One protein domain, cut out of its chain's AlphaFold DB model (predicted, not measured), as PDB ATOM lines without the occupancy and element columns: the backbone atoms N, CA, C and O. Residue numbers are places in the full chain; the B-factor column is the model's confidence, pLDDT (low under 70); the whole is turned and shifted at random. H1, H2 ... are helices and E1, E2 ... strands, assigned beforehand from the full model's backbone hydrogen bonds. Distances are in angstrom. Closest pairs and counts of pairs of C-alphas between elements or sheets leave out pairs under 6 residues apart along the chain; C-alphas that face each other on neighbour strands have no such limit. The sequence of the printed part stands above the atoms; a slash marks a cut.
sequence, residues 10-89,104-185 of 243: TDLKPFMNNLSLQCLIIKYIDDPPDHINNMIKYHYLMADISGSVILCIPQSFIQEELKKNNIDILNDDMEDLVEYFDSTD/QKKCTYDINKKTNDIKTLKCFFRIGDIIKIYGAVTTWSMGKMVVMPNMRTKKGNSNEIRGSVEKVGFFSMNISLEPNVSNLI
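What this domain is: This is residues 10 to 89 and 104 to 185 of the 243 residues of an uncharacterized protein of Plasmodium ovale curtisi (UniProt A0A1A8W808). Look for a small closed barrel of five strands, E1, E2, E3, E5 and E4 round the ring, with E6 paired onto E4, H1 and H4 packed on its outside, and H5 beside E3 and E5. On the side of H4, a loose arm with H2 and H3 reaches away from the barrel, and its residues 82 to 89 and 104 to 114 stick out. The printed part has 162 residues, with the named elements E1 E2 E3 H1 H2 H3 H4 E4 E5 E6 H5 along the chain; the class is mixed, helices and strands, though under half of the residues, 80, are in named elements. The whole is compact, with a radius of gyration of the C-alphas of 16.6 A and spans of 49 by 37 by 32 A.

How they stand to each other: Start with E1, residues 19 to 29, E2, residues 41 to 47, and E3, residues 52 to 58, a meander, each strand the antiparallel neighbour of the one before. Find N 26 and O 45 at 2.8 A between E1 and E2, a hairpin, and N 44 and O 55 at 2.9 A between E2 and E3, another hairpin. E1 bends by 90 degrees at residue 26. H1, residues 59 to 69, is on the barrel, outside it, at a height over the sheet of 9.2 A. H2, residues 73 to 76, and H3, residues 80 to 83, are not on the barrel. H4, residues 117 to 122, is on it, outside, over E2 and along the strands at 7 degrees on the local plane. H1 and H4 only just touch, with 3 pairs of C-alphas within 8 A, the closest those of Ile 62 and Leu 121, 7.2 A apart; they are about perpendicular at 87 degrees. H2 and H4 also only just touch, with 3 such pairs, the closest those of Ile 73 and Thr 120 at 7.5 A. E4, residues 129 to 141, bends by 100 degrees at residue 135; N 133 and O 21, 2.8 A, join it antiparallel to E1. E5, residues 144 to 149, forms a hairpin with E4, with N 146 and O 139 at 2.8 A, and is parallel to E3, with N 56 and O 147 at 2.8 A. E6, residues 164 to 170, is antiparallel to E4, with N 132 and O 166 at 2.8 A. H5, residues 181 to 184, stands at the sheet's level; its closest C-alpha pair with E5 is Met 145 and Ser 182, 4.7 A. Every O i to N i+4 pair is within hydrogen-bond range in H1 and 1 of 2 in H4; H2, H3 and H5 are too short for one.

Where its parts are: Find C-alpha 19 at (29.770, -35.706, 41.427); from there E1 runs 22.0 A. E2 spans 19.0 A, E3 19.7 A and H1 15.5 A. E4, the longest strand by residues, begins at C-alpha 129, (11.287, -31.332, 43.959), and spans 22.4 A; E5 spans 16.1 A and E6 18.2 A. H5 ends at C-alpha 184, (27.072, -22.473, 27.527).

The domain as a whole: The C-alphas farthest apart, of Gln 104 and Ser 158, are 52.8 A apart. Residues 90 to 103 are not printed, and C-alphas 89 and 104 are 14.3 A apart across this cut, which lies in the link from H3 to H4. Of the links printed whole, E1 to E2 and E5 to E6 are long. The model's pLDDT is under 70 in residues 32 to 38, 71 to 89, 104 to 120 and 153 to 160.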
ATOM      1  N   THR A  10      27.731 -24.082  38.416       94.31
ATOM      2  CA  THR A  10      28.726 -23.304  37.650       94.31
ATOM      3  C   THR A  10      30.097 -23.965  37.545       94.31
ATOM      4  O   THR A  10      30.841 -23.673  36.610       94.31
ATOM      5  N   ASP A  11      30.433 -24.868  38.467       94.25
ATOM      6  CA  ASP A  11      31.727 -25.554  38.494       94.25
ATOM      7  C   ASP A  11      31.744 -26.818  37.622       94.25
ATOM      8  O   ASP A  11      32.784 -27.469  37.463       94.25
ATOM      9  N   LEU A  12      30.599 -27.171  37.026       94.25
ATOM     10  CA  LEU A  12      30.474 -28.319  36.142       94.25
ATOM     11  C   LEU A  12      31.275 -28.133  34.853       94.25
ATOM     12  O   LEU A  12      31.181 -27.131  34.145       94.25
ATOM     13  N   LYS A  13      32.024 -29.178  34.504       91.56
ATOM     14  CA  LYS A  13      32.809 -29.295  33.271       91.56
ATOM     15  C   LYS A  13      32.463 -30.604  32.561       91.56
ATOM     16  O   LYS A  13      31.993 -31.541  33.212       91.56
ATOM     17  N   PRO A  14      32.714 -30.720  31.248       88.56
ATOM     18  CA  PRO A  14      32.522 -31.974  30.524       88.56
ATOM     19  C   PRO A  14      33.337 -33.134  31.109       88.56
ATOM     20  O   PRO A  14      34.483 -32.944  31.514       88.56
ATOM     21  N   PHE A  15      32.771 -34.344  31.068       86.19
ATOM     22  CA  PHE A  15      33.426 -35.611  31.430       86.19
ATOM     23  C   PHE A  15      33.894 -35.735  32.891       86.19
ATOM     24  O   PHE A  15      34.787 -36.524  33.205       86.19
ATOM     25  N   MET A  16      33.280 -34.980  33.796       90.62
ATOM     26  CA  MET A  16      33.456 -35.139  35.233       90.62
ATOM     27  C   MET A  16      32.685 -36.364  35.740       90.62
ATOM     28  O   MET A  16      31.614 -36.691  35.229       90.62
ATOM     29  N   ASN A  17      33.219 -37.030  36.767       90.44
ATOM     30  CA  ASN A  17      32.635 -38.235  37.362       90.44
ATOM     31  C   ASN A  17      32.573 -38.126  38.890       90.44
ATOM     32  O   ASN A  17      33.307 -37.336  39.479       90.44
ATOM     33  N   ASN A  18      31.750 -38.974  39.517       89.44
ATOM     34  CA  ASN A  18      31.567 -39.055  40.972       89.44
ATOM     35  C   ASN A  18      31.143 -37.725  41.616       89.44
ATOM     36  O   ASN A  18      31.611 -37.364  42.694       89.44
ATOM     37  N   LEU A  19      30.255 -36.994  40.948       92.62
ATOM     38  CA  LEU A  19      29.770 -35.706  41.427       92.62
ATOM     39  C   LEU A  19      28.640 -35.886  42.435       92.62
ATOM     40  O   LEU A  19      27.825 -36.803  42.305       92.62
ATOM     41  N   SER A  20      28.584 -34.969  43.395       94.69
ATOM     42  CA  SER A  20      27.444 -34.807  44.290       94.69
ATOM     43  C   SER A  20      26.811 -33.448  44.021       94.69
ATOM     44  O   SER A  20      27.509 -32.438  44.078       94.69
ATOM     45  N   LEU A  21      25.518 -33.417  43.701       95.19
ATOM     46  CA  LEU A  21      24.764 -32.188  43.434       95.19
ATOM     47  C   LEU A  21      23.481 -32.152  44.258       95.19
ATOM     48  O   LEU A  21      22.853 -33.188  44.465       95.19
ATOM     49  N   GLN A  22      23.086 -30.957  44.685       95.88
ATOM     50  CA  GLN A  22      21.776 -30.694  45.261       95.88
ATOM     51  C   GLN A  22      21.120 -29.588  44.444       95.88
ATOM     52  O   GLN A  22      21.636 -28.476  44.408       95.88
ATOM     53  N   CYS A  23      19.997 -29.897  43.802       96.00
ATOM     54  CA  CYS A  23      19.312 -28.970  42.907       96.00
ATOM     55  C   CYS A  23      17.792 -29.068  43.063       96.00
ATOM     56  O   CYS A  23      17.252 -30.109  43.441       96.00
ATOM     57  N   LEU A  24      17.106 -27.987  42.703       96.12
ATOM     58  CA  LEU A  24      15.658 -27.923  42.542       96.12
ATOM     59  C   LEU A  24      15.286 -28.223  41.086       96.12
ATOM     60  O   LEU A  24      15.903 -27.679  40.168       96.12
ATOM     61  N   ILE A  25      14.263 -29.043  40.857       95.06
ATOM     62  CA  ILE A  25      13.716 -29.285  39.516       95.06
ATOM     63  C   ILE A  25      12.785 -28.140  39.127       95.06
ATOM     64  O   ILE A  25      11.802 -27.866  39.808       95.06
ATOM     65  N   ILE A  26      13.080 -27.491  38.005       93.69
ATOM     66  CA  ILE A  26      12.411 -26.258  37.570       93.69
ATOM     67  C   ILE A  26      11.365 -26.527  36.498       93.69
ATOM     68  O   ILE A  26      10.283 -25.952  36.522       93.69
ATOM     69  N   LYS A  27      11.694 -27.372  35.521       91.62
ATOM     70  CA  LYS A  27      10.778 -27.710  34.428       91.62
ATOM     71  C   LYS A  27      11.140 -29.030  33.776       91.62
ATOM     72  O   LYS A  27      12.304 -29.434  33.757       91.62
ATOM     73  N   TYR A  28      10.145 -29.643  33.157       89.12
ATOM     74  CA  TYR A  28      10.350 -30.716  32.196       89.12
ATOM     75  C   TYR A  28      10.915 -30.146  30.893       89.12
ATOM     76  O   TYR A  28      10.527 -29.062  30.457       89.12
ATOM     77  N   ILE A  29      11.847 -30.866  30.276       88.81
ATOM     78  CA  ILE A  29      12.376 -30.542  28.948       88.81
ATOM     79  C   ILE A  29      11.883 -31.612  27.990       88.81
ATOM     80  O   ILE A  29      11.891 -32.788  28.349       88.81
ATOM     81  N   ASP A  30      11.457 -31.227  26.791       79.69
ATOM     82  CA  ASP A  30      11.047 -32.191  25.774       79.69
ATOM     83  C   ASP A  30      12.174 -33.173  25.475       79.69
ATOM     84  O   ASP A  30      13.326 -32.794  25.241       79.69
ATOM     85  N   ASP A  31      11.832 -34.458  25.529       71.75
ATOM     86  CA  ASP A  31      12.802 -35.504  25.266       71.75
ATOM     87  C   ASP A  31      13.074 -35.541  23.761       71.75
ATOM     88  O   ASP A  31      12.143 -35.404  22.959       71.75
ATOM     89  N   PRO A  32      14.343 -35.690  23.349       67.12
ATOM     90  CA  PRO A  32      14.652 -35.814  21.941       67.12
ATOM     91  C   PRO A  32      13.954 -37.043  21.348       67.12
ATOM     92  O   PRO A  32      13.707 -38.008  22.077       67.12
ATOM     93  N   PRO A  33      13.660 -37.039  20.034       61.38
ATOM     94  CA  PRO A  33      13.066 -38.192  19.369       61.38
ATOM     95  C   PRO A  33      13.883 -39.450  19.661       61.38
ATOM     96  O   PRO A  33      15.113 -39.402  19.591       61.38
ATOM     97  N   ASP A  34      13.201 -40.556  19.971       57.75
ATOM     98  CA  ASP A  34      13.840 -41.827  20.303       57.75
ATOM     99  C   ASP A  34      14.915 -42.175  19.261       57.75
ATOM    100  O   ASP A  34      14.641 -42.414  18.083       57.75
ATOM    101  N   HIS A  35      16.177 -42.149  19.689       54.69
ATOM    102  CA  HIS A  35      17.298 -42.508  18.832       54.69
ATOM    103  C   HIS A  35      17.448 -44.032  18.745       54.69
ATOM    104  O   HIS A  35      17.019 -44.777  19.625       54.69
ATOM    105  N   ILE A  36      18.168 -44.471  17.710       52.62
ATOM    106  CA  ILE A  36      18.441 -45.852  17.257       52.62
ATOM    107  C   ILE A  36      18.824 -46.859  18.373       52.62
ATOM    108  O   ILE A  36      18.710 -48.066  18.181       52.62
ATOM    109  N   ASN A  37      19.233 -46.393  19.557       55.75
ATOM    110  CA  ASN A  37      19.640 -47.234  20.686       55.75
ATOM    111  C   ASN A  37      18.496 -47.643  21.644       55.75
ATOM    112  O   ASN A  37      18.788 -48.269  22.661       55.75
ATOM    113  N   ASN A  38      17.228 -47.299  21.364       59.69
ATOM    114  CA  ASN A  38      16.029 -47.685  22.143       59.69
ATOM    115  C   ASN A  38      16.067 -47.363  23.657       59.69
ATOM    116  O   ASN A  38      15.241 -47.860  24.422       59.69
ATOM    117  N   MET A  39      17.018 -46.550  24.123       71.62
ATOM    118  CA  MET A  39      17.099 -46.139  25.523       71.62
ATOM    119  C   MET A  39      16.371 -44.813  25.712       71.62
ATOM    120  O   MET A  39      16.923 -43.755  25.407       71.62
ATOM    121  N   ILE A  40      15.166 -44.890  26.266       80.38
ATOM    122  CA  ILE A  40      14.369 -43.727  26.659       80.38
ATOM    123  C   ILE A  40      15.069 -43.012  27.821       80.38
ATOM    124  O   ILE A  40      15.495 -43.638  28.801       80.38
ATOM    125  N   LYS A  41      15.199 -41.689  27.709       86.50
ATOM    126  CA  LYS A  41      15.783 -40.816  28.731       86.50
ATOM    127  C   LYS A  41      14.877 -39.618  28.950       86.50
ATOM    128  O   LYS A  41      14.407 -39.039  27.980       86.50
ATOM    129  N   TYR A  42      14.719 -39.236  30.209       88.56
ATOM    130  CA  TYR A  42      13.933 -38.086  30.626       88.56
ATOM    131  C   TYR A  42      14.832 -36.899  30.934       88.56
ATOM    132  O   TYR A  42      15.831 -37.047  31.645       88.56
ATOM    133  N   HIS A  43      14.468 -35.733  30.412       91.38
ATOM    134  CA  HIS A  43      15.208 -34.495  30.594       91.38
ATOM    135  C   HIS A  43      14.447 -33.514  31.488       91.38
ATOM    136  O   HIS A  43      13.255 -33.253  31.306       91.38
ATOM    137  N   TYR A  44      15.175 -32.930  32.432       93.81
ATOM    138  CA  TYR A  44      14.681 -31.935  33.377       93.81
ATOM    139  C   TYR A  44      15.644 -30.753  33.396       93.81
ATOM    140  O   TYR A  44      16.856 -30.940  33.296       93.81
ATOM    141  N   LEU A  45      15.130 -29.538  33.553       95.31
ATOM    142  CA  LEU A  45      15.962 -28.417  33.973       95.31
ATOM    143  C   LEU A  45      16.029 -28.435  35.495       95.31
ATOM    144  O   LEU A  45      14.984 -28.396  36.145       95.31
ATOM    145  N   MET A  46      17.236 -28.444  36.044       96.25
ATOM    146  CA  MET A  46      17.458 -28.269  37.471       96.25
ATOM    147  C   MET A  46      18.376 -27.076  37.733       96.25
ATOM    148  O   MET A  46      19.181 -26.711  36.873       96.25
ATOM    149  N   ALA A  47      18.244 -26.462  38.904       96.88
ATOM    150  CA  ALA A  47      19.029 -25.297  39.291       96.88
ATOM    151  C   ALA A  47      19.458 -25.356  40.759       96.88
ATOM    152  O   ALA A  47      18.758 -25.922  41.601       96.88
ATOM    153  N   ASP A  48      20.601 -24.743  41.044       95.44
ATOM    154  CA  ASP A  48      21.050 -24.401  42.389       95.44
ATOM    155  C   ASP A  48      21.249 -22.878  42.490       95.44
ATOM    156  O   ASP A  48      20.849 -22.134  41.596       95.44
ATOM    157  N   ILE A  49      21.851 -22.388  43.575       95.50
ATOM    158  CA  ILE A  49      22.104 -20.950  43.761       95.50
ATOM    159  C   ILE A  49      23.056 -20.352  42.710       95.50
ATOM    160  O   ILE A  49      23.055 -19.141  42.504       95.50
ATOM    161  N   SER A  50      23.876 -21.179  42.061       95.81
ATOM    162  CA  SER A  50      24.921 -20.743  41.138       95.81
ATOM    163  C   SER A  50      24.445 -20.666  39.689       95.81
ATOM    164  O   SER A  50      24.923 -19.811  38.953       95.81
ATOM    165  N   GLY A  51      23.509 -21.520  39.270       94.94
ATOM    166  CA  GLY A  51      23.013 -21.546  37.896       94.94
ATOM    167  C   GLY A  51      22.139 -22.761  37.589       94.94
ATOM    168  O   GLY A  51      21.725 -23.506  38.481       94.94
ATOM    169  N   SER A  52      21.877 -22.987  36.298       96.69
ATOM    170  CA  SER A  52      21.027 -24.090  35.836       96.69
ATOM    171  C   SER A  52      21.734 -25.066  34.897       96.69
ATOM    172  O   SER A  52      22.640 -24.717  34.137       96.69
ATOM    173  N   VAL A  53      21.304 -26.327  34.945       96.69
ATOM    174  CA  VAL A  53      21.835 -27.420  34.127       96.69
ATOM    175  C   VAL A  53      20.735 -28.428  33.802       96.69
ATOM    176  O   VAL A  53      19.774 -28.615  34.547       96.69
ATOM    177  N   ILE A  54      20.866 -29.085  32.658       95.69
ATOM    178  CA  ILE A  54      19.972 -30.154  32.230       95.69
ATOM    179  C   ILE A  54      20.369 -31.450  32.936       95.69
ATOM    180  O   ILE A  54      21.497 -31.931  32.809       95.69
ATOM    181  N   LEU A  55      19.410 -32.038  33.636       95.44
ATOM    182  CA  LEU A  55      19.469 -33.386  34.176       95.44
ATOM    183  C   LEU A  55      18.876 -34.365  33.166       95.44
ATOM    184  O   LEU A  55      17.790 -34.146  32.640       95.44
ATOM    185  N   CYS A  56      19.581 -35.462  32.924       92.81
ATOM    186  CA  CYS A  56      19.169 -36.548  32.054       92.81
ATOM    187  C   CYS A  56      19.097 -37.839  32.874       92.81
ATOM    188  O   CYS A  56      20.106 -38.282  33.421       92.81
ATOM    189  N   ILE A  57      17.918 -38.457  32.965       90.81
ATOM    190  CA  ILE A  57      17.708 -39.697  33.721       90.81
ATOM    191  C   ILE A  57      17.200 -40.792  32.780       90.81
ATOM    192  O   ILE A  57      16.120 -40.657  32.208       90.81
ATOM    193  N   PRO A  58      17.939 -41.898  32.616       88.69
ATOM    194  CA  PRO A  58      17.466 -43.039  31.839       88.69
ATOM    195  C   PRO A  58      16.223 -43.688  32.460       88.69
ATOM    196  O   PRO A  58      16.145 -43.845  33.677       88.69
ATOM    197  N   GLN A  59      15.276 -44.140  31.636       86.06
ATOM    198  CA  GLN A  59      14.049 -44.787  32.117       86.06
ATOM    199  C   GLN A  59      14.336 -46.010  32.997       86.06
ATOM    200  O   GLN A  59      13.678 -46.213  34.017       86.06
ATOM    201  N   SER A  60      15.345 -46.805  32.633       84.94
ATOM    202  CA  SER A  60      15.771 -47.969  33.413       84.94
ATOM    203  C   SER A  60      16.204 -47.596  34.831       84.94
ATOM    204  O   SER A  60      15.923 -48.348  35.757       84.94
ATOM    205  N   PHE A  61      16.809 -46.419  35.026       87.25
ATOM    206  CA  PHE A  61      17.187 -45.933  36.353       87.25
ATOM    207  C   PHE A  61      15.953 -45.701  37.235       87.25
ATOM    208  O   PHE A  61      15.898 -46.193  38.359       87.25
ATOM    209  N   ILE A  62      14.935 -45.015  36.703       84.75
ATOM    210  CA  ILE A  62      13.683 -44.750  37.429       84.75
ATOM    211  C   ILE A  62      12.971 -46.064  37.756       84.75
ATOM    212  O   ILE A  62      12.562 -46.284  38.892       84.75
ATOM    213  N   GLN A  63      12.872 -46.980  36.791       84.06
ATOM    214  CA  GLN A  63      12.250 -48.288  37.010       84.06
ATOM    215  C   GLN A  63      12.967 -49.123  38.075       84.06
ATOM    216  O   GLN A  63      12.313 -49.842  38.830       84.06
ATOM    217  N   GLU A  64      14.299 -49.068  38.128       83.50
ATOM    218  CA  GLU A  64      15.081 -49.747  39.161       83.50
ATOM    219  C   GLU A  64      14.806 -49.161  40.550       83.50
ATOM    220  O   GLU A  64      14.574 -49.931  41.482       83.50
ATOM    221  N   GLU A  65      14.754 -47.832  40.688       79.31
ATOM    222  CA  GLU A  65      14.420 -47.188  41.965       79.31
ATOM    223  C   GLU A  65      12.965 -47.451  42.389       79.31
ATOM    224  O   GLU A  65      12.717 -47.759  43.553       79.31
ATOM    225  N   LEU A  66      12.002 -47.453  41.461       79.81
ATOM    226  CA  LEU A  66      10.609 -47.819  41.752       79.81
ATOM    227  C   LEU A  66      10.481 -49.252  42.267       79.81
ATOM    228  O   LEU A  66       9.820 -49.496  43.273       79.81
ATOM    229  N   LYS A  67      11.148 -50.204  41.602       80.50
ATOM    230  CA  LYS A  67      11.159 -51.613  42.020       80.50
ATOM    231  C   LYS A  67      11.824 -51.792  43.377       80.50
ATOM    232  O   LYS A  67      11.326 -52.547  44.201       80.50
ATOM    233  N   LYS A  68      12.945 -51.109  43.606       79.75
ATOM    234  CA  LYS A  68      13.679 -51.152  44.875       79.75
ATOM    235  C   LYS A  68      12.842 -50.605  46.033       79.75
ATOM    236  O   LYS A  68      12.877 -51.179  47.116       79.75
ATOM    237  N   ASN A  69      12.071 -49.550  45.784       70.75
ATOM    238  CA  ASN A  69      11.249 -48.883  46.794       70.75
ATOM    239  C   ASN A  69       9.790 -49.385  46.827       70.75
ATOM    240  O   ASN A  69       8.998 -48.879  47.614       70.75
ATOM    241  N   ASN A  70       9.430 -50.390  46.014       71.50
ATOM    242  CA  ASN A  70       8.071 -50.936  45.869       71.50
ATOM    243  C   ASN A  70       6.985 -49.876  45.570       71.50
ATOM    244  O   ASN A  70       5.877 -49.962  46.098       71.50
ATOM    245  N   ILE A  71       7.293 -48.891  44.722       68.12
ATOM    246  CA  ILE A  71       6.379 -47.797  44.352       68.12
ATOM    247  C   ILE A  71       5.634 -48.150  43.055       68.12
ATOM    248  O   ILE A  71       6.260 -48.538  42.066       68.12
ATOM    249  N   ASP A  72       4.309 -47.975  43.047       63.47
ATOM    250  CA  ASP A  72       3.440 -48.152  41.876       63.47
ATOM    251  C   ASP A  72       2.791 -46.816  41.484       63.47
ATOM    252  O   ASP A  72       1.785 -46.408  42.059       63.47
ATOM    253  N   ILE A  73       3.382 -46.128  40.501       60.94
ATOM    254  CA  ILE A  73       2.956 -44.781  40.076       60.94
ATOM    255  C   ILE A  73       1.510 -44.778  39.543       60.94
ATOM    256  O   ILE A  73       0.804 -43.783  39.668       60.94
ATOM    257  N   LEU A  74       1.038 -45.889  38.965       56.47
ATOM    258  CA  LEU A  74      -0.299 -45.959  38.362       56.47
ATOM    259  C   LEU A  74      -1.433 -45.941  39.394       56.47
ATOM    260  O   LEU A  74      -2.566 -45.634  39.031       56.47
ATOM    261  N   ASN A  75      -1.144 -46.284  40.652       47.91
ATOM    262  CA  ASN A  75      -2.147 -46.358  41.714       47.91
ATOM    263  C   ASN A  75      -2.165 -45.128  42.634       47.91
ATOM    264  O   ASN A  75      -3.165 -44.933  43.318       47.91
ATOM    265  N   ASP A  76      -1.109 -44.308  42.639       47.75
ATOM    266  CA  ASP A  76      -0.951 -43.224  43.618       47.75
ATOM    267  C   ASP A  76      -1.322 -41.817  43.087       47.75
ATOM    268  O   ASP A  76      -1.685 -40.978  43.902       47.75
ATOM    269  N   ASP A  77      -1.298 -41.551  41.767       48.75
ATOM    270  CA  ASP A  77      -1.270 -40.163  41.237       48.75
ATOM    271  C   ASP A  77      -2.328 -39.830  40.151       48.75
ATOM    272  O   ASP A  77      -2.097 -38.979  39.288       48.75
ATOM    273  N   MET A  78      -3.503 -40.472  40.141       50.78
ATOM    274  CA  MET A  78      -4.576 -40.077  39.200       50.78
ATOM    275  C   MET A  78      -5.319 -38.789  39.606       50.78
ATOM    276  O   MET A  78      -6.011 -38.231  38.761       50.78
ATOM    277  N   GLU A  79      -5.182 -38.295  40.843       46.31
ATOM    278  CA  GLU A  79      -5.792 -37.016  41.264       46.31
ATOM    279  C   GLU A  79      -4.939 -35.800  40.852       46.31
ATOM    280  O   GLU A  79      -5.462 -34.877  40.230       46.31
ATOM    281  N   ASP A  80      -3.615 -35.843  41.042       43.56
ATOM    282  CA  ASP A  80      -2.705 -34.732  40.689       43.56
ATOM    283  C   ASP A  80      -2.525 -34.542  39.163       43.56
ATOM    284  O   ASP A  80      -2.167 -33.462  38.687       43.56
ATOM    285  N   LEU A  81      -2.762 -35.591  38.362       47.31
ATOM    286  CA  LEU A  81      -2.658 -35.543  36.894       47.31
ATOM    287  C   LEU A  81      -3.787 -34.737  36.235       47.31
ATOM    288  O   LEU A  81      -3.612 -34.260  35.112       47.31
ATOM    289  N   VAL A  82      -4.933 -34.600  36.907       45.69
ATOM    290  CA  VAL A  82      -6.120 -33.913  36.376       45.69
ATOM    291  C   VAL A  82      -6.025 -32.400  36.599       45.69
ATOM    292  O   VAL A  82      -6.381 -31.643  35.701       45.69
ATOM    293  N   GLU A  83      -5.446 -31.941  37.714       39.06
ATOM    294  CA  GLU A  83      -5.294 -30.502  38.003       39.06
ATOM    295  C   GLU A  83      -4.216 -29.804  37.151       39.06
ATOM    296  O   GLU A  83      -4.286 -28.594  36.914       39.06
ATOM    297  N   TYR A  84      -3.228 -30.543  36.631       45.25
ATOM    298  CA  TYR A  84      -2.118 -29.942  35.880       45.25
ATOM    299  C   TYR A  84      -2.464 -29.582  34.425       45.25
ATOM    300  O   TYR A  84      -1.794 -28.740  33.828       45.25
ATOM    301  N   PHE A  85      -3.503 -30.182  33.836       40.59
ATOM    302  CA  PHE A  85      -3.911 -29.848  32.465       40.59
ATOM    303  C   PHE A  85      -4.789 -28.594  32.366       40.59
ATOM    304  O   PHE A  85      -4.852 -28.017  31.282       40.59
ATOM    305  N   ASP A  86      -5.388 -28.139  33.472       38.78
ATOM    306  CA  ASP A  86      -6.212 -26.919  33.512       38.78
ATOM    307  C   ASP A  86      -5.451 -25.673  34.010       38.78
ATOM    308  O   ASP A  86      -5.958 -24.560  33.898       38.78
ATOM    309  N   SER A  87      -4.223 -25.820  34.530       37.81
ATOM    310  CA  SER A  87      -3.572 -24.749  35.312       37.81
ATOM    311  C   SER A  87      -2.414 -24.010  34.624       37.81
ATOM    312  O   SER A  87      -1.845 -23.088  35.212       37.81
ATOM    313  N   THR A  88      -2.033 -24.346  33.388       42.38
ATOM    314  CA  THR A  88      -1.039 -23.546  32.644       42.38
ATOM    315  C   THR A  88      -1.700 -22.437  31.834       42.38
ATOM    316  O   THR A  88      -1.671 -22.480  30.613       42.38
ATOM    317  N   ASP A  89      -2.230 -21.434  32.533       36.50
ATOM    318  CA  ASP A  89      -2.439 -20.073  32.024       36.50
ATOM    319  C   ASP A  89      -2.077 -19.078  33.144       36.50
ATOM    320  O   ASP A  89      -2.918 -18.396  33.729       36.50
ATOM    321  N   GLN A 104      -4.673 -26.533  18.673       30.83
ATOM    322  CA  GLN A 104      -4.836 -27.323  19.889       30.83
ATOM    323  C   GLN A 104      -4.882 -28.809  19.505       30.83
ATOM    324  O   GLN A 104      -5.947 -29.378  19.251       30.83
ATOM    325  N   LYS A 105      -3.721 -29.477  19.488       32.84
ATOM    326  CA  LYS A 105      -3.654 -30.945  19.566       32.84
ATOM    327  C   LYS A 105      -4.060 -31.387  20.971       32.84
ATOM    328  O   LYS A 105      -3.240 -31.695  21.831       32.84
ATOM    329  N   LYS A 106      -5.376 -31.414  21.154       28.23
ATOM    330  CA  LYS A 106      -6.127 -32.077  22.217       28.23
ATOM    331  C   LYS A 106      -5.622 -33.522  22.350       28.23
ATOM    332  O   LYS A 106      -5.853 -34.346  21.468       28.23
ATOM    333  N   CYS A 107      -4.912 -33.838  23.430       28.20
ATOM    334  CA  CYS A 107      -4.685 -35.229  23.821       28.20
ATOM    335  C   CYS A 107      -5.952 -35.720  24.531       28.20
ATOM    336  O   CYS A 107      -6.069 -35.634  25.746       28.20
ATOM    337  N   THR A 108      -6.928 -36.183  23.753       26.67
ATOM    338  CA  THR A 108      -8.117 -36.867  24.271       26.67
ATOM    339  C   THR A 108      -7.686 -38.207  24.873       26.67
ATOM    340  O   THR A 108      -7.116 -39.042  24.168       26.67
ATOM    341  N   TYR A 109      -7.929 -38.419  26.167       34.19
ATOM    342  CA  TYR A 109      -7.723 -39.717  26.808       34.19
ATOM    343  C   TYR A 109      -8.951 -40.610  26.586       34.19
ATOM    344  O   TYR A 109     -10.031 -40.329  27.098       34.19
ATOM    345  N   ASP A 110      -8.770 -41.711  25.854       25.81
ATOM    346  CA  ASP A 110      -9.650 -42.881  25.933       25.81
ATOM    347  C   ASP A 110      -9.298 -43.661  27.208       25.81
ATOM    348  O   ASP A 110      -8.246 -44.299  27.292       25.81
ATOM    349  N   ILE A 111     -10.195 -43.635  28.195       37.78
ATOM    350  CA  ILE A 111     -10.026 -44.209  29.548       37.78
ATOM    351  C   ILE A 111      -9.870 -45.752  29.547       37.78
ATOM    352  O   ILE A 111      -9.563 -46.355  30.567       37.78
ATOM    353  N   ASN A 112      -9.984 -46.419  28.394       32.00
ATOM    354  CA  ASN A 112      -9.915 -47.883  28.292       32.00
ATOM    355  C   ASN A 112      -8.646 -48.442  27.633       32.00
ATOM    356  O   ASN A 112      -8.585 -49.633  27.319       32.00
ATOM    357  N   LYS A 113      -7.608 -47.629  27.422       35.75
ATOM    358  CA  LYS A 113      -6.348 -48.098  26.833       35.75
ATOM    359  C   LYS A 113      -5.235 -47.936  27.858       35.75
ATOM    360  O   LYS A 113      -4.989 -46.812  28.267       35.75
ATOM    361  N   LYS A 114      -4.574 -49.042  28.246       39.47
ATOM    362  CA  LYS A 114      -3.326 -49.057  29.041       39.47
ATOM    363  C   LYS A 114      -2.449 -47.878  28.614       39.47
ATOM    364  O   LYS A 114      -1.865 -47.913  27.528       39.47
ATOM    365  N   THR A 115      -2.461 -46.813  29.401       40.94
ATOM    366  CA  THR A 115      -1.783 -45.568  29.072       40.94
ATOM    367  C   THR A 115      -0.288 -45.837  29.141       40.94
ATOM    368  O   THR A 115       0.199 -46.505  30.046       40.94
ATOM    369  N   ASN A 116       0.426 -45.420  28.101       47.22
ATOM    370  CA  ASN A 116       1.830 -45.750  27.902       47.22
ATOM    371  C   ASN A 116       2.673 -45.345  29.126       47.22
ATOM    372  O   ASN A 116       2.889 -44.150  29.338       47.22
ATOM    373  N   ASP A 117       3.208 -46.340  29.845       57.88
ATOM    374  CA  ASP A 117       4.081 -46.227  31.032       57.88
ATOM    375  C   ASP A 117       5.204 -45.176  30.891       57.88
ATOM    376  O   ASP A 117       5.725 -44.647  31.869       57.88
ATOM    377  N   ILE A 118       5.591 -44.859  29.653       59.06
ATOM    378  CA  ILE A 118       6.705 -43.980  29.301       59.06
ATOM    379  C   ILE A 118       6.458 -42.520  29.705       59.06
ATOM    380  O   ILE A 118       7.388 -41.881  30.189       59.06
ATOM    381  N   LYS A 119       5.250 -41.969  29.517       63.78
ATOM    382  CA  LYS A 119       4.992 -40.557  29.870       63.78
ATOM    383  C   LYS A 119       4.858 -40.375  31.379       63.78
ATOM    384  O   LYS A 119       5.368 -39.402  31.920       63.78
ATOM    385  N   THR A 120       4.246 -41.343  32.053       66.94
ATOM    386  CA  THR A 120       4.006 -41.307  33.498       66.94
ATOM    387  C   THR A 120       5.312 -41.341  34.297       66.94
ATOM    388  O   THR A 120       5.454 -40.631  35.285       66.94
ATOM    389  N   LEU A 121       6.320 -42.089  33.831       74.81
ATOM    390  CA  LEU A 121       7.631 -42.167  34.491       74.81
ATOM    391  C   LEU A 121       8.417 -40.846  34.480       74.81
ATOM    392  O   LEU A 121       9.263 -40.648  35.349       74.81
ATOM    393  N   LYS A 122       8.132 -39.933  33.542       79.31
ATOM    394  CA  LYS A 122       8.727 -38.587  33.532       79.31
ATOM    395  C   LYS A 122       8.268 -37.749  34.726       79.31
ATOM    396  O   LYS A 122       9.002 -36.892  35.193       79.31
ATOM    397  N   CYS A 123       7.078 -38.025  35.247       71.25
ATOM    398  CA  CYS A 123       6.535 -37.332  36.411       71.25
ATOM    399  C   CYS A 123       7.025 -37.921  37.742       71.25
ATOM    400  O   CYS A 123       6.640 -37.420  38.792       71.25
ATOM    401  N   PHE A 124       7.885 -38.953  37.719       82.75
ATOM    402  CA  PHE A 124       8.463 -39.526  38.940       82.75
ATOM    403  C   PHE A 124       9.188 -38.471  39.785       82.75
ATOM    404  O   PHE A 124       9.112 -38.495  41.011       82.75
ATOM    405  N   PHE A 125       9.864 -37.533  39.121       85.81
ATOM    406  CA  PHE A 125      10.345 -36.318  39.752       85.81
ATOM    407  C   PHE A 125       9.462 -35.154  39.335       85.81
ATOM    408  O   PHE A 125       9.309 -34.904  38.140       85.81
ATOM    409  N   ARG A 126       8.911 -34.428  40.306       86.75
ATOM    410  CA  ARG A 126       8.001 -33.314  40.038       86.75
ATOM    411  C   ARG A 126       8.751 -31.993  39.941       86.75
ATOM    412  O   ARG A 126       9.808 -31.805  40.543       86.75
ATOM    413  N   ILE A 127       8.169 -31.044  39.213       88.12
ATOM    414  CA  ILE A 127       8.592 -29.643  39.295       88.12
ATOM    415  C   ILE A 127       8.451 -29.181  40.748       88.12
ATOM    416  O   ILE A 127       7.433 -29.429  41.388       88.12
ATOM    417  N   GLY A 128       9.491 -28.538  41.268       89.88
ATOM    418  CA  GLY A 128       9.589 -28.125  42.662       89.88
ATOM    419  C   GLY A 128      10.255 -29.150  43.581       89.88
ATOM    420  O   GLY A 128      10.548 -28.805  44.722       89.88
ATOM    421  N   ASP A 129      10.551 -30.373  43.131       90.12
ATOM    422  CA  ASP A 129      11.287 -31.332  43.959       90.12
ATOM    423  C   ASP A 129      12.746 -30.893  44.144       90.12
ATOM    424  O   ASP A 129      13.447 -30.563  43.183       90.12
ATOM    425  N   ILE A 130      13.217 -30.927  45.393       94.12
ATOM    426  CA  ILE A 130      14.633 -30.771  45.731       94.12
ATOM    427  C   ILE A 130      15.240 -32.166  45.749       94.12
ATOM    428  O   ILE A 130      14.833 -33.024  46.541       94.12
ATOM    429  N   ILE A 131      16.227 -32.386  44.887       94.75
ATOM    430  CA  ILE A 131      16.902 -33.670  44.739       94.75
ATOM    431  C   ILE A 131      18.380 -33.553  45.094       94.75
ATOM    432  O   ILE A 131      19.039 -32.558  44.792       94.75
ATOM    433  N   LYS A 132      18.909 -34.608  45.707       94.75
ATOM    434  CA  LYS A 132      20.338 -34.860  45.851       94.75
ATOM    435  C   LYS A 132      20.727 -35.975  44.899       94.75
ATOM    436  O   LYS A 132      20.096 -37.028  44.880       94.75
ATOM    437  N   ILE A 133      21.757 -35.742  44.101       94.25
ATOM    438  CA  ILE A 133      22.311 -36.721  43.173       94.25
ATOM    439  C   ILE A 133      23.717 -37.039  43.649       94.25
ATOM    440  O   ILE A 133      24.551 -36.141  43.702       94.25
ATOM    441  N   TYR A 134      23.988 -38.303  43.945       92.62
ATOM    442  CA  TYR A 134      25.325 -38.793  44.270       92.62
ATOM    443  C   TYR A 134      25.860 -39.638  43.127       92.62
ATOM    444  O   TYR A 134      25.093 -40.295  42.424       92.62
ATOM    445  N   GLY A 135      27.180 -39.643  42.935       90.62
ATOM    446  CA  GLY A 135      27.806 -40.424  41.869       90.62
ATOM    447  C   GLY A 135      27.354 -39.987  40.471       90.62
ATOM    448  O   GLY A 135      27.230 -40.824  39.579       90.62
ATOM    449  N   ALA A 136      27.047 -38.704  40.274       92.88
ATOM    450  CA  ALA A 136      26.651 -38.185  38.970       92.88
ATOM    451  C   ALA A 136      27.862 -38.061  38.032       92.88
ATOM    452  O   ALA A 136      29.013 -37.949  38.468       92.88
ATOM    453  N   VAL A 137      27.587 -38.057  36.732       93.44
ATOM    454  CA  VAL A 137      28.566 -37.819  35.669       93.44
ATOM    455  C   VAL A 137      28.063 -36.716  34.748       93.44
ATOM    456  O   VAL A 137      26.856 -36.597  34.524       93.44
ATOM    457  N   THR A 138      28.971 -35.928  34.176       93.44
ATOM    458  CA  THR A 138      28.626 -35.016  33.080       93.44
ATOM    459  C   THR A 138      28.871 -35.700  31.739       93.44
ATOM    460  O   THR A 138      29.926 -36.280  31.479       93.44
ATOM    461  N   THR A 139      27.870 -35.654  30.868       90.88
ATOM    462  CA  THR A 139      27.890 -36.279  29.542       90.88
ATOM    463  C   THR A 139      27.215 -35.371  28.517       90.88
ATOM    464  O   THR A 139      26.822 -34.250  28.832       90.88
ATOM    465  N   TRP A 140      27.088 -35.844  27.284       88.62
ATOM    466  CA  TRP A 140      26.462 -35.113  26.191       88.62
ATOM    467  C   TRP A 140      25.092 -35.700  25.854       88.62
ATOM    468  O   TRP A 140      24.946 -36.913  25.689       88.62
ATOM    469  N   SER A 141      24.097 -34.828  25.708       84.94
ATOM    470  CA  SER A 141      22.793 -35.146  25.122       84.94
ATOM    471  C   SER A 141      22.398 -34.007  24.191       84.94
ATOM    472  O   SER A 141      22.456 -32.844  24.583       84.94
ATOM    473  N   MET A 142      22.045 -34.318  22.941       79.25
ATOM    474  CA  MET A 142      21.632 -33.322  21.937       79.25
ATOM    475  C   MET A 142      22.620 -32.154  21.755       79.25
ATOM    476  O   MET A 142      22.219 -31.002  21.620       79.25
ATOM    477  N   GLY A 143      23.925 -32.437  21.807       83.62
ATOM    478  CA  GLY A 143      24.975 -31.416  21.681       83.62
ATOM    479  C   GLY A 143      25.141 -30.504  22.904       83.62
ATOM    480  O   GLY A 143      25.994 -29.623  22.878       83.62
ATOM    481  N   LYS A 144      24.380 -30.726  23.981       89.69
ATOM    482  CA  LYS A 144      24.459 -29.985  25.245       89.69
ATOM    483  C   LYS A 144      25.078 -30.837  26.339       89.69
ATOM    484  O   LYS A 144      24.881 -32.057  26.373       89.69
ATOM    485  N   MET A 145      25.810 -30.199  27.246       92.50
ATOM    486  CA  MET A 145      26.276 -30.874  28.451       92.50
ATOM    487  C   MET A 145      25.085 -31.153  29.372       92.50
ATOM    488  O   MET A 145      24.291 -30.257  29.659       92.50
ATOM    489  N   VAL A 146      24.966 -32.385  29.852       93.56
ATOM    490  CA  VAL A 146      23.934 -32.808  30.801       93.56
ATOM    491  C   VAL A 146      24.566 -33.525  31.985       93.56
ATOM    492  O   VAL A 146      25.612 -34.163  31.853       93.56
ATOM    493  N   VAL A 147      23.908 -33.456  33.135       95.56
ATOM    494  CA  VAL A 147      24.216 -34.291  34.298       95.56
ATOM    495  C   VAL A 147      23.394 -35.570  34.195       95.56
ATOM    496  O   VAL A 147      22.213 -35.521  33.862       95.56
ATOM    497  N   MET A 148      24.000 -36.719  34.471       93.62
ATOM    498  CA  MET A 148      23.328 -38.018  34.456       93.62
ATOM    499  C   MET A 148      23.779 -38.852  35.663       93.62
ATOM    500  O   MET A 148      24.969 -38.847  35.983       93.62
ATOM    501  N   PRO A 149      22.888 -39.605  36.331       92.19
ATOM    502  CA  PRO A 149      23.302 -40.566  37.351       92.19
ATOM    503  C   PRO A 149      24.200 -41.648  36.733       92.19
ATOM    504  O   PRO A 149      23.896 -42.172  35.656       92.19
ATOM    505  N   ASN A 150      25.299 -42.023  37.394       89.75
ATOM    506  CA  ASN A 150      26.152 -43.090  36.877       89.75
ATOM    507  C   ASN A 150      25.439 -44.452  36.933       89.75
ATOM    508  O   ASN A 150      25.200 -45.003  38.006       89.75
ATOM    509  N   MET A 151      25.147 -45.034  35.771       81.06
ATOM    510  CA  MET A 151      24.511 -46.354  35.677       81.06
ATOM    511  C   MET A 151      25.500 -47.528  35.675       81.06
ATOM    512  O   MET A 151      25.075 -48.684  35.674       81.06
ATOM    513  N   ARG A 152      26.815 -47.275  35.630       73.25
ATOM    514  CA  ARG A 152      27.804 -48.354  35.547       73.25
ATOM    515  C   ARG A 152      27.834 -49.136  36.855       73.25
ATOM    516  O   ARG A 152      28.089 -48.599  37.928       73.25
ATOM    517  N   THR A 153      27.585 -50.436  36.761       60.41
ATOM    518  CA  THR A 153      27.806 -51.376  37.858       60.41
ATOM    519  C   THR A 153      29.270 -51.804  37.846       60.41
ATOM    520  O   THR A 153      29.794 -52.157  36.791       60.41
ATOM    521  N   LYS A 154      29.939 -51.730  39.011       57.25
ATOM    522  CA  LYS A 154      31.362 -52.056  39.239       57.25
ATOM    523  C   LYS A 154      31.857 -53.208  38.347       57.25
ATOM    524  O   LYS A 154      31.740 -54.379  38.701       57.25
ATOM    525  N   LYS A 155      32.485 -52.873  37.222       48.19
ATOM    526  CA  LYS A 155      33.357 -53.777  36.469       48.19
ATOM    527  C   LYS A 155      34.699 -53.084  36.286       48.19
ATOM    528  O   LYS A 155      34.898 -52.332  35.342       48.19
ATOM    529  N   GLY A 156      35.610 -53.349  37.222       53.06
ATOM    530  CA  GLY A 156      37.047 -53.156  37.021       53.06
ATOM    531  C   GLY A 156      37.694 -51.918  37.641       53.06
ATOM    532  O   GLY A 156      38.916 -51.882  37.667       53.06
ATOM    533  N   ASN A 157      36.942 -50.951  38.183       56.66
ATOM    534  CA  ASN A 157      37.525 -49.758  38.815       56.66
ATOM    535  C   ASN A 157      36.954 -49.546  40.226       56.66
ATOM    536  O   ASN A 157      35.739 -49.462  40.404       56.66
ATOM    537  N   SER A 158      37.819 -49.487  41.245       58.50
ATOM    538  CA  SER A 158      37.426 -49.379  42.662       58.50
ATOM    539  C   SER A 158      36.761 -48.047  43.016       58.50
ATOM    540  O   SER A 158      36.083 -47.968  44.039       58.50
ATOM    541  N   ASN A 159      36.936 -47.032  42.165       63.03
ATOM    542  CA  ASN A 159      36.592 -45.644  42.460       63.03
ATOM    543  C   ASN A 159      35.294 -45.173  41.785       63.03
ATOM    544  O   ASN A 159      34.894 -44.037  42.010       63.03
ATOM    545  N   GLU A 160      34.634 -45.983  40.951       64.25
ATOM    546  CA  GLU A 160      33.365 -45.588  40.321       64.25
ATOM    547  C   GLU A 160      32.185 -45.885  41.253       64.25
ATOM    548  O   GLU A 160      31.906 -47.041  41.594       64.25
ATOM    549  N   ILE A 161      31.496 -44.823  41.671       73.25
ATOM    550  CA  ILE A 161      30.308 -44.898  42.518       73.25
ATOM    551  C   ILE A 161      29.086 -45.013  41.602       73.25
ATOM    552  O   ILE A 161      28.935 -44.242  40.651       73.25
ATOM    553  N   ARG A 162      28.220 -45.997  41.873       84.88
ATOM    554  CA  ARG A 162      26.908 -46.094  41.222       84.88
ATOM    555  C   ARG A 162      26.081 -44.883  41.642       84.88
ATOM    556  O   ARG A 162      25.980 -44.607  42.833       84.88
ATOM    557  N   GLY A 163      25.489 -44.202  40.672       86.62
ATOM    558  CA  GLY A 163      24.690 -43.021  40.935       86.62
ATOM    559  C   GLY A 163      23.441 -43.352  41.747       86.62
ATOM    560  O   GLY A 163      22.815 -44.392  41.528       86.62
ATOM    561  N   SER A 164      23.071 -42.463  42.660       89.38
ATOM    562  CA  SER A 164      21.791 -42.488  43.369       89.38
ATOM    563  C   SER A 164      21.149 -41.106  43.315       89.38
ATOM    564  O   SER A 164      21.842 -40.093  43.216       89.38
ATOM    565  N   VAL A 165      19.818 -41.073  43.332       91.50
ATOM    566  CA  VAL A 165      19.037 -39.834  43.373       91.50
ATOM    567  C   VAL A 165      18.071 -39.936  44.541       91.50
ATOM    568  O   VAL A 165      17.321 -40.903  44.636       91.50
ATOM    569  N   GLU A 166      18.095 -38.944  45.419       90.44
ATOM    570  CA  GLU A 166      17.265 -38.868  46.616       90.44
ATOM    571  C   GLU A 166      16.451 -37.578  46.588       90.44
ATOM    572  O   GLU A 166      17.004 -36.491  46.432       90.44
ATOM    573  N   LYS A 167      15.133 -37.680  46.761       89.81
ATOM    574  CA  LYS A 167      14.278 -36.514  46.989       89.81
ATOM    575  C   LYS A 167      14.375 -36.117  48.459       89.81
ATOM    576  O   LYS A 167      14.098 -36.934  49.330       89.81
ATOM    577  N   VAL A 168      14.751 -34.869  48.724       90.50
ATOM    578  CA  VAL A 168      14.999 -34.366  50.087       90.50
ATOM    579  C   VAL A 168      14.041 -33.271  50.533       90.50
ATOM    580  O   VAL A 168      13.981 -32.967  51.718       90.50
ATOM    581  N   GLY A 169      13.289 -32.671  49.614       89.31
ATOM    582  CA  GLY A 169      12.362 -31.598  49.951       89.31
ATOM    583  C   GLY A 169      11.591 -31.083  48.746       89.31
ATOM    584  O   GLY A 169      11.608 -31.690  47.674       89.31
ATOM    585  N   PHE A 170      10.916 -29.952  48.941       90.19
ATOM    586  CA  PHE A 170      10.081 -29.312  47.933       90.19
ATOM    587  C   PHE A 170      10.129 -27.781  48.068       90.19
ATOM    588  O   PHE A 170      10.010 -27.275  49.181       90.19
ATOM    589  N   PHE A 171      10.290 -27.074  46.942       82.19
ATOM    590  CA  PHE A 171      10.204 -25.618  46.697       82.19
ATOM    591  C   PHE A 171      11.121 -24.675  47.505       82.19
ATOM    592  O   PHE A 171      11.564 -23.656  46.984       82.19
ATOM    593  N   SER A 172      11.444 -24.990  48.756       83.62
ATOM    594  CA  SER A 172      12.219 -24.139  49.662       83.62
ATOM    595  C   SER A 172      13.729 -24.234  49.387       83.62
ATOM    596  O   SER A 172      14.491 -24.812  50.160       83.62
ATOM    597  N   MET A 173      14.171 -23.709  48.242       88.75
ATOM    598  CA  MET A 173      15.585 -23.611  47.869       88.75
ATOM    599  C   MET A 173      15.842 -22.328  47.070       88.75
ATOM    600  O   MET A 173      15.154 -22.057  46.090       88.75
ATOM    601  N   ASN A 174      16.861 -21.558  47.460       90.19
ATOM    602  CA  ASN A 174      17.323 -20.417  46.668       90.19
ATOM    603  C   ASN A 174      18.011 -20.919  45.396       90.19
ATOM    604  O   ASN A 174      18.916 -21.753  45.470       90.19
ATOM    605  N   ILE A 175      17.600 -20.386  44.246       93.69
ATOM    606  CA  ILE A 175      18.095 -20.807  42.938       93.69
ATOM    607  C   ILE A 175      18.418 -19.619  42.033       93.69
ATOM    608  O   ILE A 175      17.794 -18.564  42.127       93.69
ATOM    609  N   SER A 176      19.356 -19.828  41.116       94.69
ATOM    610  CA  SER A 176      19.607 -18.973  39.964       94.69
ATOM    611  C   SER A 176      19.411 -19.778  38.684       94.69
ATOM    612  O   SER A 176      19.914 -20.891  38.550       94.69
ATOM    613  N   LEU A 177      18.685 -19.223  37.712       93.56
ATOM    614  CA  LEU A 177      18.544 -19.859  36.398       93.56
ATOM    615  C   LEU A 177      19.724 -19.553  35.471       93.56
ATOM    616  O   LEU A 177      19.974 -20.322  34.542       93.56
ATOM    617  N   GLU A 178      20.464 -18.478  35.742       93.94
ATOM    618  CA  GLU A 178      21.608 -18.048  34.945       93.94
ATOM    619  C   GLU A 178      22.920 -18.163  35.744       93.94
ATOM    620  O   GLU A 178      22.940 -17.793  36.921       93.94
ATOM    621  N   PRO A 179      24.015 -18.645  35.125       93.00
ATOM    622  CA  PRO A 179      24.099 -19.102  33.739       93.00
ATOM    623  C   PRO A 179      23.470 -20.490  33.535       93.00
ATOM    624  O   PRO A 179      23.563 -21.372  34.391       93.00
ATOM    625  N   ASN A 180      22.888 -20.718  32.356       93.00
ATOM    626  CA  ASN A 180      22.547 -22.071  31.913       93.00
ATOM    627  C   ASN A 180      23.786 -22.790  31.349       93.00
ATOM    628  O   ASN A 180      24.154 -22.627  30.180       93.00
ATOM    629  N   VAL A 181      24.420 -23.627  32.170       92.62
ATOM    630  CA  VAL A 181      25.694 -24.290  31.840       92.62
ATOM    631  C   VAL A 181      25.538 -25.291  30.689       92.62
ATOM    632  O   VAL A 181      26.447 -25.455  29.876       92.62
ATOM    633  N   SER A 182      24.361 -25.907  30.542       89.62
ATOM    634  CA  SER A 182      24.060 -26.805  29.419       89.62
ATOM    635  C   SER A 182      24.008 -26.100  28.064       89.62
ATOM    636  O   SER A 182      24.317 -26.722  27.049       89.62
ATOM    637  N   ASN A 183      23.608 -24.828  28.031       85.62
ATOM    638  CA  ASN A 183      23.617 -24.015  26.814       85.62
ATOM    639  C   ASN A 183      24.983 -23.362  26.567       85.62
ATOM    640  O   ASN A 183      25.344 -23.139  25.415       85.62
ATOM    641  N   LEU A 184      25.738 -23.065  27.629       80.69
ATOM    642  CA  LEU A 184      27.072 -22.473  27.527       80.69
ATOM    643  C   LEU A 184      28.098 -23.472  26.976       80.69
ATOM    644  O   LEU A 184      28.949 -23.123  26.160       80.69
ATOM    645  N   ILE A 185      28.013 -24.724  27.421       77.94
ATOM    646  CA  ILE A 185      28.949 -25.785  27.066       77.94
ATOM    647  C   ILE A 185      28.284 -26.686  26.024       77.94
ATOM    648  O   ILE A 185      27.543 -27.615  26.357       77.94
TER     649      ILE A 185